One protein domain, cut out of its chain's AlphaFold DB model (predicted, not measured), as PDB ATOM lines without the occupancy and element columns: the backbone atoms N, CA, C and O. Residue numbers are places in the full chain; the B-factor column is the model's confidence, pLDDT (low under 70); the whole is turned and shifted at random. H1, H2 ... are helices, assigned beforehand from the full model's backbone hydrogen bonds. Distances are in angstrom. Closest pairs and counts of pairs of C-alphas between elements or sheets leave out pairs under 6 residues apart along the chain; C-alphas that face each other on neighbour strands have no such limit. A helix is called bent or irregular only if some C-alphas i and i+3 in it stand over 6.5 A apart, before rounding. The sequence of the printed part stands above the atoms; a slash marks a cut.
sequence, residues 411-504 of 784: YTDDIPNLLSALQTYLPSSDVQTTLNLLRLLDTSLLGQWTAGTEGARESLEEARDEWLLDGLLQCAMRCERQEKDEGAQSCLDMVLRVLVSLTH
ATOM      1  N   TYR A 411     -24.911 -43.218  25.745       95.81
ATOM      2  CA  TYR A 411     -25.471 -44.359  26.479       95.81
ATOM      3  C   TYR A 411     -26.950 -44.528  26.144       95.81
ATOM      4  O   TYR A 411     -27.676 -43.538  26.058       95.81
ATOM      5  N   THR A 412     -27.433 -45.766  25.995       96.12
ATOM      6  CA  THR A 412     -28.857 -46.002  25.672       96.12
ATOM      7  C   THR A 412     -29.811 -45.490  26.760       96.12
ATOM      8  O   THR A 412     -30.946 -45.143  26.449       96.12
ATOM      9  N   ASP A 413     -29.341 -45.330  28.002       95.25
ATOM     10  CA  ASP A 413     -30.089 -44.701  29.104       95.25
ATOM     11  C   ASP A 413     -30.490 -43.234  28.828       95.25
ATOM     12  O   ASP A 413     -31.398 -42.715  29.475       95.25
ATOM     13  N   ASP A 414     -29.860 -42.558  27.857       96.56
ATOM     14  CA  ASP A 414     -30.243 -41.209  27.417       96.56
ATOM     15  C   ASP A 414     -31.312 -41.199  26.298       96.56
ATOM     16  O   ASP A 414     -31.822 -40.128  25.949       96.56
ATOM     17  N   ILE A 415     -31.721 -42.359  25.755       97.25
ATOM     18  CA  ILE A 415     -32.786 -42.444  24.735       97.25
ATOM     19  C   ILE A 415     -34.114 -41.805  25.192       97.25
ATOM     20  O   ILE A 415     -34.675 -41.043  24.402       97.25
ATOM     21  N   PRO A 416     -34.610 -41.971  26.437       97.50
ATOM     22  CA  PRO A 416     -35.819 -41.276  26.899       97.50
ATOM     23  C   PRO A 416     -35.708 -39.742  26.804       97.50
ATOM     24  O   PRO A 416     -36.661 -39.056  26.424       97.50
ATOM     25  N   ASN A 417     -34.520 -39.188  27.074       97.06
ATOM     26  CA  ASN A 417     -34.257 -37.751  26.960       97.06
ATOM     27  C   ASN A 417     -34.196 -37.303  25.489       97.06
ATOM     28  O   ASN A 417     -34.746 -36.255  25.136       97.06
ATOM     29  N   LEU A 418     -33.577 -38.109  24.618       97.75
ATOM     30  CA  LEU A 418     -33.564 -37.896  23.168       97.75
ATOM     31  C   LEU A 418     -34.983 -37.923  22.575       97.75
ATOM     32  O   LEU A 418     -35.330 -37.048  21.781       97.75
ATOM     33  N   LEU A 419     -35.815 -38.883  22.982       97.88
ATOM     34  CA  LEU A 419     -37.207 -39.016  22.550       97.88
ATOM     35  C   LEU A 419     -38.053 -37.825  23.019       97.88
ATOM     36  O   LEU A 419     -38.748 -37.214  22.209       97.88
ATOM     37  N   SER A 420     -37.916 -37.405  24.278       97.50
ATOM     38  CA  SER A 420     -38.572 -36.198  24.808       97.50
ATOM     39  C   SER A 420     -38.184 -34.922  24.032       97.50
ATOM     40  O   SER A 420     -39.033 -34.078  23.713       97.50
ATOM     41  N   ALA A 421     -36.912 -34.802  23.631       97.50
ATOM     42  CA  ALA A 421     -36.460 -33.730  22.747       97.50
ATOM     43  C   ALA A 421     -37.058 -33.857  21.330       97.50
ATOM     44  O   ALA A 421     -37.578 -32.876  20.794       97.50
ATOM     45  N   LEU A 422     -37.057 -35.048  20.724       98.12
ATOM     46  CA  LEU A 422     -37.666 -35.292  19.408       98.12
ATOM     47  C   LEU A 422     -39.160 -34.946  19.384       98.12
ATOM     48  O   LEU A 422     -39.592 -34.256  18.461       98.12
ATOM     49  N   GLN A 423     -39.927 -35.314  20.414       97.69
ATOM     50  CA  GLN A 423     -41.350 -34.970  20.552       97.69
ATOM     51  C   GLN A 423     -41.579 -33.452  20.482       97.69
ATOM     52  O   GLN A 423     -42.528 -32.969  19.862       97.69
ATOM     53  N   THR A 424     -40.657 -32.683  21.065       97.06
ATOM     54  CA  THR A 424     -40.682 -31.217  21.062       97.06
ATOM     55  C   THR A 424     -40.257 -30.621  19.710       97.06
ATOM     56  O   THR A 424     -40.829 -29.618  19.267       97.06
ATOM     57  N   TYR A 425     -39.251 -31.201  19.048       97.31
ATOM     58  CA  TYR A 425     -38.601 -30.600  17.879       97.31
ATOM     59  C   TYR A 425     -39.111 -31.100  16.519       97.31
ATOM     60  O   TYR A 425     -39.166 -30.283  15.598       97.31
ATOM     61  N   LEU A 426     -39.597 -32.342  16.386       97.44
ATOM     62  CA  LEU A 426     -40.229 -32.848  15.154       97.44
ATOM     63  C   LEU A 426     -41.337 -31.922  14.617       97.44
ATOM     64  O   LEU A 426     -41.253 -31.556  13.442       97.44
ATOM     65  N   PRO A 427     -42.325 -31.445  15.407       97.12
ATOM     66  CA  PRO A 427     -43.327 -30.490  14.917       97.12
ATOM     67  C   PRO A 427     -42.773 -29.065  14.714       97.12
ATOM     68  O   PRO A 427     -43.392 -28.258  14.016       97.12
ATOM     69  N   SER A 428     -41.603 -28.740  15.274       95.44
ATOM     70  CA  SER A 428     -41.003 -27.402  15.225       95.44
ATOM     71  C   SER A 428     -40.393 -27.067  13.857       95.44
ATOM     72  O   SER A 428     -39.938 -27.937  13.123       95.44
ATOM     73  N   SER A 429     -40.308 -25.779  13.515       94.62
ATOM     74  CA  SER A 429     -39.619 -25.328  12.299       94.62
ATOM     75  C   SER A 429     -38.085 -25.281  12.420       94.62
ATOM     76  O   SER A 429     -37.440 -24.761  11.514       94.62
ATOM     77  N   ASP A 430     -37.494 -25.747  13.527       95.25
ATOM     78  CA  ASP A 430     -36.036 -25.788  13.709       95.25
ATOM     79  C   ASP A 430     -35.464 -27.068  13.081       95.25
ATOM     80  O   ASP A 430     -35.232 -28.092  13.731       95.25
ATOM     81  N   VAL A 431     -35.284 -26.992  11.765       96.12
ATOM     82  CA  VAL A 431     -34.809 -28.090  10.921       96.12
ATOM     83  C   VAL A 431     -33.420 -28.582  11.338       96.12
ATOM     84  O   VAL A 431     -33.185 -29.786  11.320       96.12
ATOM     85  N   GLN A 432     -32.509 -27.691  11.750       95.81
ATOM     86  CA  GLN A 432     -31.140 -28.086  12.101       95.81
ATOM     87  C   GLN A 432     -31.095 -28.856  13.421       95.81
ATOM     88  O   GLN A 432     -30.431 -29.889  13.503       95.81
ATOM     89  N   THR A 433     -31.822 -28.387  14.440       96.62
ATOM     90  CA  THR A 433     -31.937 -29.124  15.705       96.62
ATOM     91  C   THR A 433     -32.614 -30.476  15.468       96.62
ATOM     92  O   THR A 433     -32.116 -31.493  15.938       96.62
ATOM     93  N   THR A 434     -33.676 -30.522  14.655       97.81
ATOM     94  CA  THR A 434     -34.362 -31.779  14.298       97.81
ATOM     95  C   THR A 434     -33.435 -32.760  13.568       97.81
ATOM     96  O   THR A 434     -33.369 -33.925  13.945       97.81
ATOM     97  N   LEU A 435     -32.657 -32.298  12.582       97.88
ATOM     98  CA  LEU A 435     -31.656 -33.108  11.876       97.88
ATOM     99  C   LEU A 435     -30.597 -33.681  12.831       97.88
ATOM    100  O   LEU A 435     -30.237 -34.849  12.713       97.88
ATOM    101  N   ASN A 436     -30.104 -32.883  13.781       97.94
ATOM    102  CA  ASN A 436     -29.130 -33.358  14.763       97.94
ATOM    103  C   ASN A 436     -29.733 -34.433  15.689       97.94
ATOM    104  O   ASN A 436     -29.095 -35.448  15.935       97.94
ATOM    105  N   LEU A 437     -30.973 -34.252  16.157       98.44
ATOM    106  CA  LEU A 437     -31.667 -35.252  16.981       98.44
ATOM    107  C   LEU A 437     -31.914 -36.562  16.221       98.44
ATOM    108  O   LEU A 437     -31.728 -37.641  16.774       98.44
ATOM    109  N   LEU A 438     -32.285 -36.479  14.943       98.56
ATOM    110  CA  LEU A 438     -32.479 -37.662  14.104       98.56
ATOM    111  C   LEU A 438     -31.165 -38.397  13.815       98.56
ATOM    112  O   LEU A 438     -31.172 -39.619  13.763       98.56
ATOM    113  N   ARG A 439     -30.038 -37.682  13.688       98.38
ATOM    114  CA  ARG A 439     -28.701 -38.299  13.616       98.38
ATOM    115  C   ARG A 439     -28.351 -39.047  14.898       98.38
ATOM    116  O   ARG A 439     -27.847 -40.157  14.823       98.38
ATOM    117  N   LEU A 440     -28.637 -38.466  16.063       98.25
ATOM    118  CA  LEU A 440     -28.436 -39.149  17.345       98.25
ATOM    119  C   LEU A 440     -29.269 -40.439  17.408       98.25
ATOM    120  O   LEU A 440     -28.715 -41.494  17.709       98.25
ATOM    121  N   LEU A 441     -30.546 -40.381  17.012       98.31
ATOM    122  CA  LEU A 441     -31.410 -41.561  16.938       98.31
ATOM    123  C   LEU A 441     -30.863 -42.614  15.957       98.31
ATOM    124  O   LEU A 441     -30.703 -43.761  16.355       98.31
ATOM    125  N   ASP A 442     -30.495 -42.229  14.733       98.25
ATOM    126  CA  ASP A 442     -29.866 -43.111  13.736       98.25
ATOM    127  C   ASP A 442     -28.639 -43.848  14.300       98.25
ATOM    128  O   ASP A 442     -28.570 -45.071  14.243       98.25
ATOM    129  N   THR A 443     -27.716 -43.127  14.945       97.62
ATOM    130  CA  THR A 443     -26.516 -43.744  15.542       97.62
ATOM    131  C   THR A 443     -26.844 -44.707  16.690       97.62
ATOM    132  O   THR A 443     -26.158 -45.712  16.854       97.62
ATOM    133  N   SER A 444     -27.919 -44.456  17.449       97.06
ATOM    134  CA  SER A 444     -28.388 -45.386  18.487       97.06
ATOM    135  C   SER A 444     -29.050 -46.642  17.903       97.06
ATOM    136  O   SER A 444     -28.806 -47.740  18.397       97.06
ATOM    137  N   LEU A 445     -29.816 -46.505  16.811       95.88
ATOM    138  CA  LEU A 445     -30.447 -47.624  16.096       95.88
ATOM    139  C   LEU A 445     -29.418 -48.523  15.399       95.88
ATOM    140  O   LEU A 445     -29.634 -49.722  15.278       95.88
ATOM    141  N   LEU A 446     -28.281 -47.954  14.991       94.75
ATOM    142  CA  LEU A 446     -27.129 -48.676  14.442       94.75
ATOM    143  C   LEU A 446     -26.228 -49.314  15.519       94.75
ATOM    144  O   LEU A 446     -25.119 -49.737  15.203       94.75
ATOM    145  N   GLY A 447     -26.652 -49.340  16.789       95.00
ATOM    146  CA  GLY A 447     -25.901 -49.970  17.881       95.00
ATOM    147  C   GLY A 447     -24.589 -49.266  18.253       95.00
ATOM    148  O   GLY A 447     -23.774 -49.838  18.967       95.00
ATOM    149  N   GLN A 448     -24.365 -48.027  17.798       95.44
ATOM    150  CA  GLN A 448     -23.092 -47.309  17.990       95.44
ATOM    151  C   GLN A 448     -22.957 -46.673  19.384       95.44
ATOM    152  O   GLN A 448     -21.935 -46.065  19.695       95.44
ATOM    153  N   TRP A 449     -24.004 -46.758  20.207       95.81
ATOM    154  CA  TRP A 449     -24.040 -46.239  21.574       95.81
ATOM    155  C   TRP A 449     -23.698 -47.349  22.566       95.81
ATOM    156  O   TRP A 449     -24.076 -48.505  22.373       95.81
ATOM    157  N   THR A 450     -23.052 -46.998  23.676       94.19
ATOM    158  CA  THR A 450     -22.782 -47.952  24.754       94.19
ATOM    159  C   THR A 450     -24.095 -48.450  25.359       94.19
ATOM    160  O   THR A 450     -24.943 -47.662  25.792       94.19
ATOM    161  N   ALA A 451     -24.255 -49.774  25.401       91.75
ATOM    162  CA  ALA A 451     -25.425 -50.427  25.973       91.75
ATOM    163  C   ALA A 451     -25.584 -50.082  27.465       91.75
ATOM    164  O   ALA A 451     -24.701 -50.356  28.281       91.75
ATOM    165  N   GLY A 452     -26.719 -49.471  27.798       88.31
ATOM    166  CA  GLY A 452     -27.200 -49.235  29.154       88.31
ATOM    167  C   GLY A 452     -28.281 -50.246  29.540       88.31
ATOM    168  O   GLY A 452     -28.154 -51.445  29.294       88.31
ATOM    169  N   THR A 453     -29.354 -49.763  30.160       85.19
ATOM    170  CA  THR A 453     -30.488 -50.581  30.611       85.19
ATOM    171  C   THR A 453     -31.505 -50.876  29.496       85.19
ATOM    172  O   THR A 453     -31.614 -50.148  28.509       85.19
ATOM    173  N   GLU A 454     -32.295 -51.944  29.669       90.19
ATOM    174  CA  GLU A 454     -33.308 -52.393  28.692       90.19
ATOM    175  C   GLU A 454     -34.439 -51.368  28.453       90.19
ATOM    176  O   GLU A 454     -35.055 -51.368  27.386       90.19
ATOM    177  N   GLY A 455     -34.674 -50.440  29.394       93.62
ATOM    178  CA  GLY A 455     -35.754 -49.438  29.320       93.62
ATOM    179  C   GLY A 455     -35.648 -48.463  28.138       93.62
ATOM    180  O   GLY A 455     -36.628 -47.811  27.775       93.62
ATOM    181  N   ALA A 456     -34.485 -48.392  27.488       94.31
ATOM    182  CA  ALA A 456     -34.291 -47.637  26.255       94.31
ATOM    183  C   ALA A 456     -35.155 -48.162  25.090       94.31
ATOM    184  O   ALA A 456     -35.657 -47.372  24.290       94.31
ATOM    185  N   ARG A 457     -35.356 -49.488  25.018       95.06
ATOM    186  CA  ARG A 457     -36.204 -50.135  24.007       95.06
ATOM    187  C   ARG A 457     -37.687 -49.934  24.315       95.06
ATOM    188  O   ARG A 457     -38.422 -49.505  23.433       95.06
ATOM    189  N   GLU A 458     -38.087 -50.152  25.567       96.94
ATOM    190  CA  GLU A 458     -39.457 -49.913  26.051       96.94
ATOM    191  C   GLU A 458     -39.905 -48.469  25.763       96.94
ATOM    192  O   GLU A 458     -40.976 -48.247  25.207       96.94
ATOM    193  N   SER A 459     -39.030 -47.486  26.012       97.44
ATOM    194  CA  SER A 459     -39.301 -46.070  25.715       97.44
ATOM    195  C   SER A 459     -39.478 -45.783  24.216       97.44
ATOM    196  O   SER A 459     -40.223 -44.878  23.842       97.44
ATOM    197  N   LEU A 460     -38.782 -46.520  23.342       97.31
ATOM    198  CA  LEU A 460     -38.906 -46.380  21.888       97.31
ATOM    199  C   LEU A 460     -40.201 -47.021  21.365       97.31
ATOM    200  O   LEU A 460     -40.831 -46.459  20.470       97.31
ATOM    201  N   GLU A 461     -40.602 -48.159  21.935       96.94
ATOM    202  CA  GLU A 461     -41.864 -48.851  21.646       96.94
ATOM    203  C   GLU A 461     -43.075 -48.035  22.152       96.94
ATOM    204  O   GLU A 461     -44.029 -47.830  21.404       96.94
ATOM    205  N   GLU A 462     -43.003 -47.434  23.346       97.88
ATOM    206  CA  GLU A 462     -44.005 -46.470  23.838       97.88
ATOM    207  C   GLU A 462     -44.095 -45.238  22.916       97.88
ATOM    208  O   GLU A 462     -45.178 -44.849  22.469       97.88
ATOM    209  N   ALA A 463     -42.952 -44.647  22.550       97.94
ATOM    210  CA  ALA A 463     -42.926 -43.484  21.666       97.94
ATOM    211  C   ALA A 463     -43.472 -43.788  20.260       97.94
ATOM    212  O   ALA A 463     -44.122 -42.915  19.673       97.94
ATOM    213  N   ARG A 464     -43.237 -44.994  19.717       97.44
ATOM    214  CA  ARG A 464     -43.809 -45.474  18.444       97.44
ATOM    215  C   ARG A 464     -45.329 -45.379  18.456       97.44
ATOM    216  O   ARG A 464     -45.894 -44.770  17.548       97.44
ATOM    217  N   ASP A 465     -45.946 -45.968  19.479       96.94
ATOM    218  CA  ASP A 465     -47.396 -46.139  19.579       96.94
ATOM    219  C   ASP A 465     -48.120 -44.821  19.893       96.94
ATOM    220  O   ASP A 465     -49.282 -44.646  19.516       96.94
ATOM    221  N   GLU A 466     -47.441 -43.867  20.539       97.19
ATOM    222  CA  GLU A 466     -48.024 -42.568  20.883       97.19
ATOM    223  C   GLU A 466     -47.861 -41.466  19.820       97.19
ATOM    224  O   GLU A 466     -48.819 -40.731  19.556       97.19
ATOM    225  N   TRP A 467     -46.650 -41.240  19.285       98.06
ATOM    226  CA  TRP A 467     -46.364 -39.997  18.539       98.06
ATOM    227  C   TRP A 467     -45.178 -40.021  17.564       98.06
ATOM    228  O   TRP A 467     -45.129 -39.175  16.665       98.06
ATOM    229  N   LEU A 468     -44.192 -40.908  17.735       98.25
ATOM    230  CA  LEU A 468     -42.910 -40.821  17.029       98.25
ATOM    231  C   LEU A 468     -43.076 -41.059  15.530       98.25
ATOM    232  O   LEU A 468     -42.564 -40.274  14.731       98.25
ATOM    233  N   LEU A 469     -43.841 -42.081  15.141       98.06
ATOM    234  CA  LEU A 469     -44.095 -42.381  13.736       98.06
ATOM    235  C   LEU A 469     -44.804 -41.220  13.016       98.06
ATOM    236  O   LEU A 469     -44.332 -40.736  11.983       98.06
ATOM    237  N   ASP A 470     -45.900 -40.731  13.598       97.94
ATOM    238  CA  ASP A 470     -46.646 -39.567  13.111       97.94
ATOM    239  C   ASP A 470     -45.741 -38.332  13.003       97.94
ATOM    240  O   ASP A 470     -45.766 -37.614  12.000       97.94
ATOM    241  N   GLY A 471     -44.901 -38.096  14.015       98.19
ATOM    242  CA  GLY A 471     -43.933 -37.004  14.047       98.19
ATOM    243  C   GLY A 471     -42.887 -37.096  12.933       98.19
ATOM    244  O   GLY A 471     -42.588 -36.084  12.291       98.19
ATOM    245  N   LEU A 472     -42.360 -38.296  12.661       98.50
ATOM    246  CA  LEU A 472     -41.407 -38.557  11.578       98.50
ATOM    247  C   LEU A 472     -42.055 -38.291  10.214       98.50
ATOM    248  O   LEU A 472     -41.542 -37.480   9.437       98.50
ATOM    249  N   LEU A 473     -43.223 -38.881   9.939       97.81
ATOM    250  CA  LEU A 473     -43.932 -38.708   8.666       97.81
ATOM    251  C   LEU A 473     -44.366 -37.248   8.440       97.81
ATOM    252  O   LEU A 473     -44.224 -36.715   7.333       97.81
ATOM    253  N   GLN A 474     -44.817 -36.544   9.483       97.12
ATOM    254  CA  GLN A 474     -45.113 -35.108   9.418       97.12
ATOM    255  C   GLN A 474     -43.861 -34.256   9.175       97.12
ATOM    256  O   GLN A 474     -43.908 -33.318   8.369       97.12
ATOM    257  N   CYS A 475     -42.735 -34.582   9.817       97.94
ATOM    258  CA  CYS A 475     -41.457 -33.912   9.588       97.94
ATOM    259  C   CYS A 475     -40.985 -34.098   8.138       97.94
ATOM    260  O   CYS A 475     -40.635 -33.116   7.476       97.94
ATOM    261  N   ALA A 476     -41.054 -35.319   7.606       97.81
ATOM    262  CA  ALA A 476     -40.660 -35.624   6.236       97.81
ATOM    263  C   ALA A 476     -41.540 -34.899   5.200       97.81
ATOM    264  O   ALA A 476     -41.020 -34.198   4.330       97.81
ATOM    265  N   MET A 477     -42.870 -34.946   5.358       96.31
ATOM    266  CA  MET A 477     -43.820 -34.187   4.527       96.31
ATOM    267  C   MET A 477     -43.609 -32.665   4.591       96.31
ATOM    268  O   MET A 477     -43.897 -31.953   3.624       96.31
ATOM    269  N   ARG A 478     -43.151 -32.122   5.727       96.56
ATOM    270  CA  ARG A 478     -42.791 -30.700   5.845       96.56
ATOM    271  C   ARG A 478     -41.499 -30.397   5.092       96.56
ATOM    272  O   ARG A 478     -41.447 -29.396   4.379       96.56
ATOM    273  N   CYS A 479     -40.484 -31.238   5.256       97.12
ATOM    274  CA  CYS A 479     -39.169 -31.056   4.654       97.12
ATOM    275  C   CYS A 479     -39.194 -31.213   3.125       97.12
ATOM    276  O   CYS A 479     -38.549 -30.436   2.426       97.12
ATOM    277  N   GLU A 480     -40.018 -32.119   2.584       96.25
ATOM    278  CA  GLU A 480     -40.260 -32.246   1.136       96.25
ATOM    279  C   GLU A 480     -40.735 -30.918   0.515       96.25
ATOM    280  O   GLU A 480     -40.215 -30.482  -0.511       96.25
ATOM    281  N   ARG A 481     -41.673 -30.215   1.172       95.19
ATOM    282  CA  ARG A 481     -42.197 -28.911   0.707       95.19
ATOM    283  C   ARG A 481     -41.157 -27.790   0.738       95.19
ATOM    284  O   ARG A 481     -41.372 -26.740   0.137       95.19
ATOM    285  N   GLN A 482     -40.046 -27.993   1.439       95.62
ATOM    286  CA  GLN A 482     -38.920 -27.067   1.525       95.62
ATOM    287  C   GLN A 482     -37.775 -27.530   0.610       95.62
ATOM    288  O   GLN A 482     -36.612 -27.513   0.996       95.62
ATOM    289  N   GLU A 483     -38.094 -27.922  -0.631       92.06
ATOM    290  CA  GLU A 483     -37.127 -28.430  -1.623       92.06
ATOM    291  C   GLU A 483     -35.884 -27.541  -1.818       92.06
ATOM    292  O   GLU A 483     -34.803 -28.037  -2.116       92.06
ATOM    293  N   LYS A 484     -36.032 -26.225  -1.633       93.75
ATOM    294  CA  LYS A 484     -34.963 -25.230  -1.823       93.75
ATOM    295  C   LYS A 484     -34.060 -25.023  -0.604       93.75
ATOM    296  O   LYS A 484     -33.134 -24.225  -0.692       93.75
ATOM    297  N   ASP A 485     -34.365 -25.653   0.525       94.69
ATOM    298  CA  ASP A 485     -33.585 -25.558   1.757       94.69
ATOM    299  C   ASP A 485     -32.771 -26.847   1.925       94.69
ATOM    300  O   ASP A 485     -33.322 -27.923   2.161       94.69
ATOM    301  N   GLU A 486     -31.450 -26.749   1.777       94.31
ATOM    302  CA  GLU A 486     -30.534 -27.891   1.886       94.31
ATOM    303  C   GLU A 486     -30.575 -28.559   3.263       94.31
ATOM    304  O   GLU A 486     -30.405 -29.779   3.358       94.31
ATOM    305  N   GLY A 487     -30.836 -27.791   4.324       94.69
ATOM    306  CA  GLY A 487     -31.032 -28.312   5.672       94.69
ATOM    307  C   GLY A 487     -32.310 -29.138   5.750       94.69
ATOM    308  O   GLY A 487     -32.289 -30.253   6.271       94.69
ATOM    309  N   ALA A 488     -33.402 -28.651   5.152       96.62
ATOM    310  CA  ALA A 488     -34.664 -29.390   5.096       96.62
ATOM    311  C   ALA A 488     -34.527 -30.665   4.264       96.62
ATOM    312  O   ALA A 488     -34.972 -31.728   4.691       96.62
ATOM    313  N   GLN A 489     -33.839 -30.598   3.123       96.88
ATOM    314  CA  GLN A 489     -33.531 -31.793   2.344       96.88
ATOM    315  C   GLN A 489     -32.701 -32.798   3.152       96.88
ATOM    316  O   GLN A 489     -32.999 -33.985   3.110       96.88
ATOM    317  N   SER A 490     -31.730 -32.340   3.948       96.88
ATOM    318  CA  SER A 490     -30.871 -33.226   4.754       96.88
ATOM    319  C   SER A 490     -31.625 -33.849   5.924       96.88
ATOM    320  O   SER A 490     -31.399 -35.005   6.267       96.88
ATOM    321  N   CYS A 491     -32.569 -33.104   6.501       98.00
ATOM    322  CA  CYS A 491     -33.506 -33.614   7.490       98.00
ATOM    323  C   CYS A 491     -34.453 -34.664   6.886       98.00
ATOM    324  O   CYS A 491     -34.702 -35.673   7.534       98.00
ATOM    325  N   LEU A 492     -34.947 -34.476   5.655       98.12
ATOM    326  CA  LEU A 492     -35.760 -35.477   4.949       98.12
ATOM    327  C   LEU A 492     -34.978 -36.775   4.696       98.12
ATOM    328  O   LEU A 492     -35.497 -37.851   4.979       98.12
ATOM    329  N   ASP A 493     -33.741 -36.666   4.209       97.81
ATOM    330  CA  ASP A 493     -32.878 -37.826   3.946       97.81
ATOM    331  C   ASP A 493     -32.617 -38.609   5.253       97.81
ATOM    332  O   ASP A 493     -32.757 -39.831   5.292       97.81
ATOM    333  N   MET A 494     -32.377 -37.901   6.364       98.56
ATOM    334  CA  MET A 494     -32.215 -38.512   7.689       98.56
ATOM    335  C   MET A 494     -33.509 -39.132   8.249       98.56
ATOM    336  O   MET A 494     -33.448 -40.207   8.834       98.56
ATOM    337  N   VAL A 495     -34.689 -38.518   8.055       98.62
ATOM    338  CA  VAL A 495     -35.964 -39.149   8.462       98.62
ATOM    339  C   VAL A 495     -36.193 -40.452   7.696       98.62
ATOM    340  O   VAL A 495     -36.609 -41.436   8.296       98.62
ATOM    341  N   LEU A 496     -35.921 -40.476   6.387       98.56
ATOM    342  CA  LEU A 496     -36.071 -41.692   5.585       98.56
ATOM    343  C   LEU A 496     -35.138 -42.802   6.075       98.56
ATOM    344  O   LEU A 496     -35.584 -43.934   6.222       98.56
ATOM    345  N   ARG A 497     -33.883 -42.474   6.395       98.25
ATOM    346  CA  ARG A 497     -32.916 -43.420   6.962       98.25
ATOM    347  C   ARG A 497     -33.358 -43.974   8.323       98.25
ATOM    348  O   ARG A 497     -33.393 -45.187   8.482       98.25
ATOM    349  N   VAL A 498     -33.823 -43.116   9.236       98.50
ATOM    350  CA  VAL A 498     -34.410 -43.544  10.521       98.50
ATOM    351  C   VAL A 498     -35.629 -44.455  10.308       98.50
ATOM    352  O   VAL A 498     -35.736 -45.481  10.970       98.50
ATOM    353  N   LEU A 499     -36.525 -44.143   9.363       98.56
ATOM    354  CA  LEU A 499     -37.675 -45.004   9.042       98.56
ATOM    355  C   LEU A 499     -37.254 -46.359   8.448       98.56
ATOM    356  O   LEU A 499     -37.873 -47.368   8.775       98.56
ATOM    357  N   VAL A 500     -36.209 -46.410   7.614       98.25
ATOM    358  CA  VAL A 500     -35.630 -47.673   7.115       98.25
ATOM    359  C   VAL A 500     -35.088 -48.512   8.273       98.25
ATOM    360  O   VAL A 500     -35.393 -49.698   8.342       98.25
ATOM    361  N   SER A 501     -34.348 -47.909   9.208       97.44
ATOM    362  CA  SER A 501     -33.821 -48.612  10.385       97.44
ATOM    363  C   SER A 501     -34.935 -49.132  11.300       97.44
ATOM    364  O   SER A 501     -34.895 -50.287  11.707       97.44
ATOM    365  N   LEU A 502     -35.958 -48.315  11.582       97.88
ATOM    366  CA  LEU A 502     -37.078 -48.689  12.457       97.88
ATOM    367  C   LEU A 502     -37.994 -49.766  11.854       97.88
ATOM    368  O   LEU A 502     -38.577 -50.542  12.596       97.88
ATOM    369  N   THR A 503     -38.124 -49.831  10.526       98.12
ATOM    370  CA  THR A 503     -38.932 -50.859   9.836       98.12
ATOM    371  C   THR A 503     -38.157 -52.137   9.513       98.12
ATOM    372  O   THR A 503     -38.735 -53.085   8.981       98.12
ATOM    373  N   HIS A 504     -36.851 -52.201   9.788       96.06
ATOM    374  CA  HIS A 504     -36.063 -53.381   9.444       96.06
ATOM    375  C   HIS A 504     -36.366 -54.542  10.405       96.06
ATOM    376  O   HIS A 504     -35.916 -54.543  11.548       96.06
TER     377      HIS A 504
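What this domain is: This is residues 411 to 504 of the 784 residues of a protein of Cylindrobasidium torrendii FP15055 ss-10 (UniProt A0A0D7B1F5). The longest helix, H3, is sharply bent, and its two arms join two helical hairpins: H3b folds back into H4, while H3a packs on H1 of the hairpin H1 and H2. H2 and H4 lie side by side in the middle. The printed part has 94 residues with four named helices, H1 to H4 along the chain, and no named strand; the class is all helix. It is compact, with a radius of gyration of the C-alphas of 12.7 A, and elongated, spanning 41 by 25 by 23 A.

Where its parts are: H3, residues 455 to 480, was assigned as one helix by its hydrogen bonds but is bent: C-alphas 466 and 469 are 8.2 A apart. Its arms are H3a, residues 455 to 466, 16.4 A long, and H3b, residues 469 to 480, 16.6 A long. H4, residues 486 to 503, measures 25.7 A and ends at C-alpha 503 (-38.932, -50.859, 9.836). H2, residues 431 to 445, measures 20.7 A. H1, residues 412 to 425, measures 19.8 A from C-alpha 412 (-28.857, -46.002, 25.672); it is irregular, with C-alphas 413 and 416 7.0 A apart.

How they stand to each other: H3a and H3b stand at a steep tilt of 69 degrees, only just short of about perpendicular. H3b and H4 form a hairpin and touch, closest at the C-alphas of Cys 479 and Ala 488, 4.8 A. H4 touches H2, closest at C-alphas 491 and 435, 4.8 A, the same way at a shallow tilt of 26 degrees. H2 and H1 form a hairpin, closest at C-alphas 434 and 425, 5.7 A. H1 touches H3a, closest at C-alphas 415 and 456, 5.6 A. H3a and H4 are apart. Every O i to N i+4 pair is within hydrogen-bond range in H2, H3a, H3b and H4; in H1, 8 of 10 are.

The domain as a whole: The C-alphas farthest apart, those of Thr 453 and Lys 484, are 41.4 A apart. The printed part has no cut and no long link. Mean pLDDT of the printed part is 96.6; no printed residue is under 70.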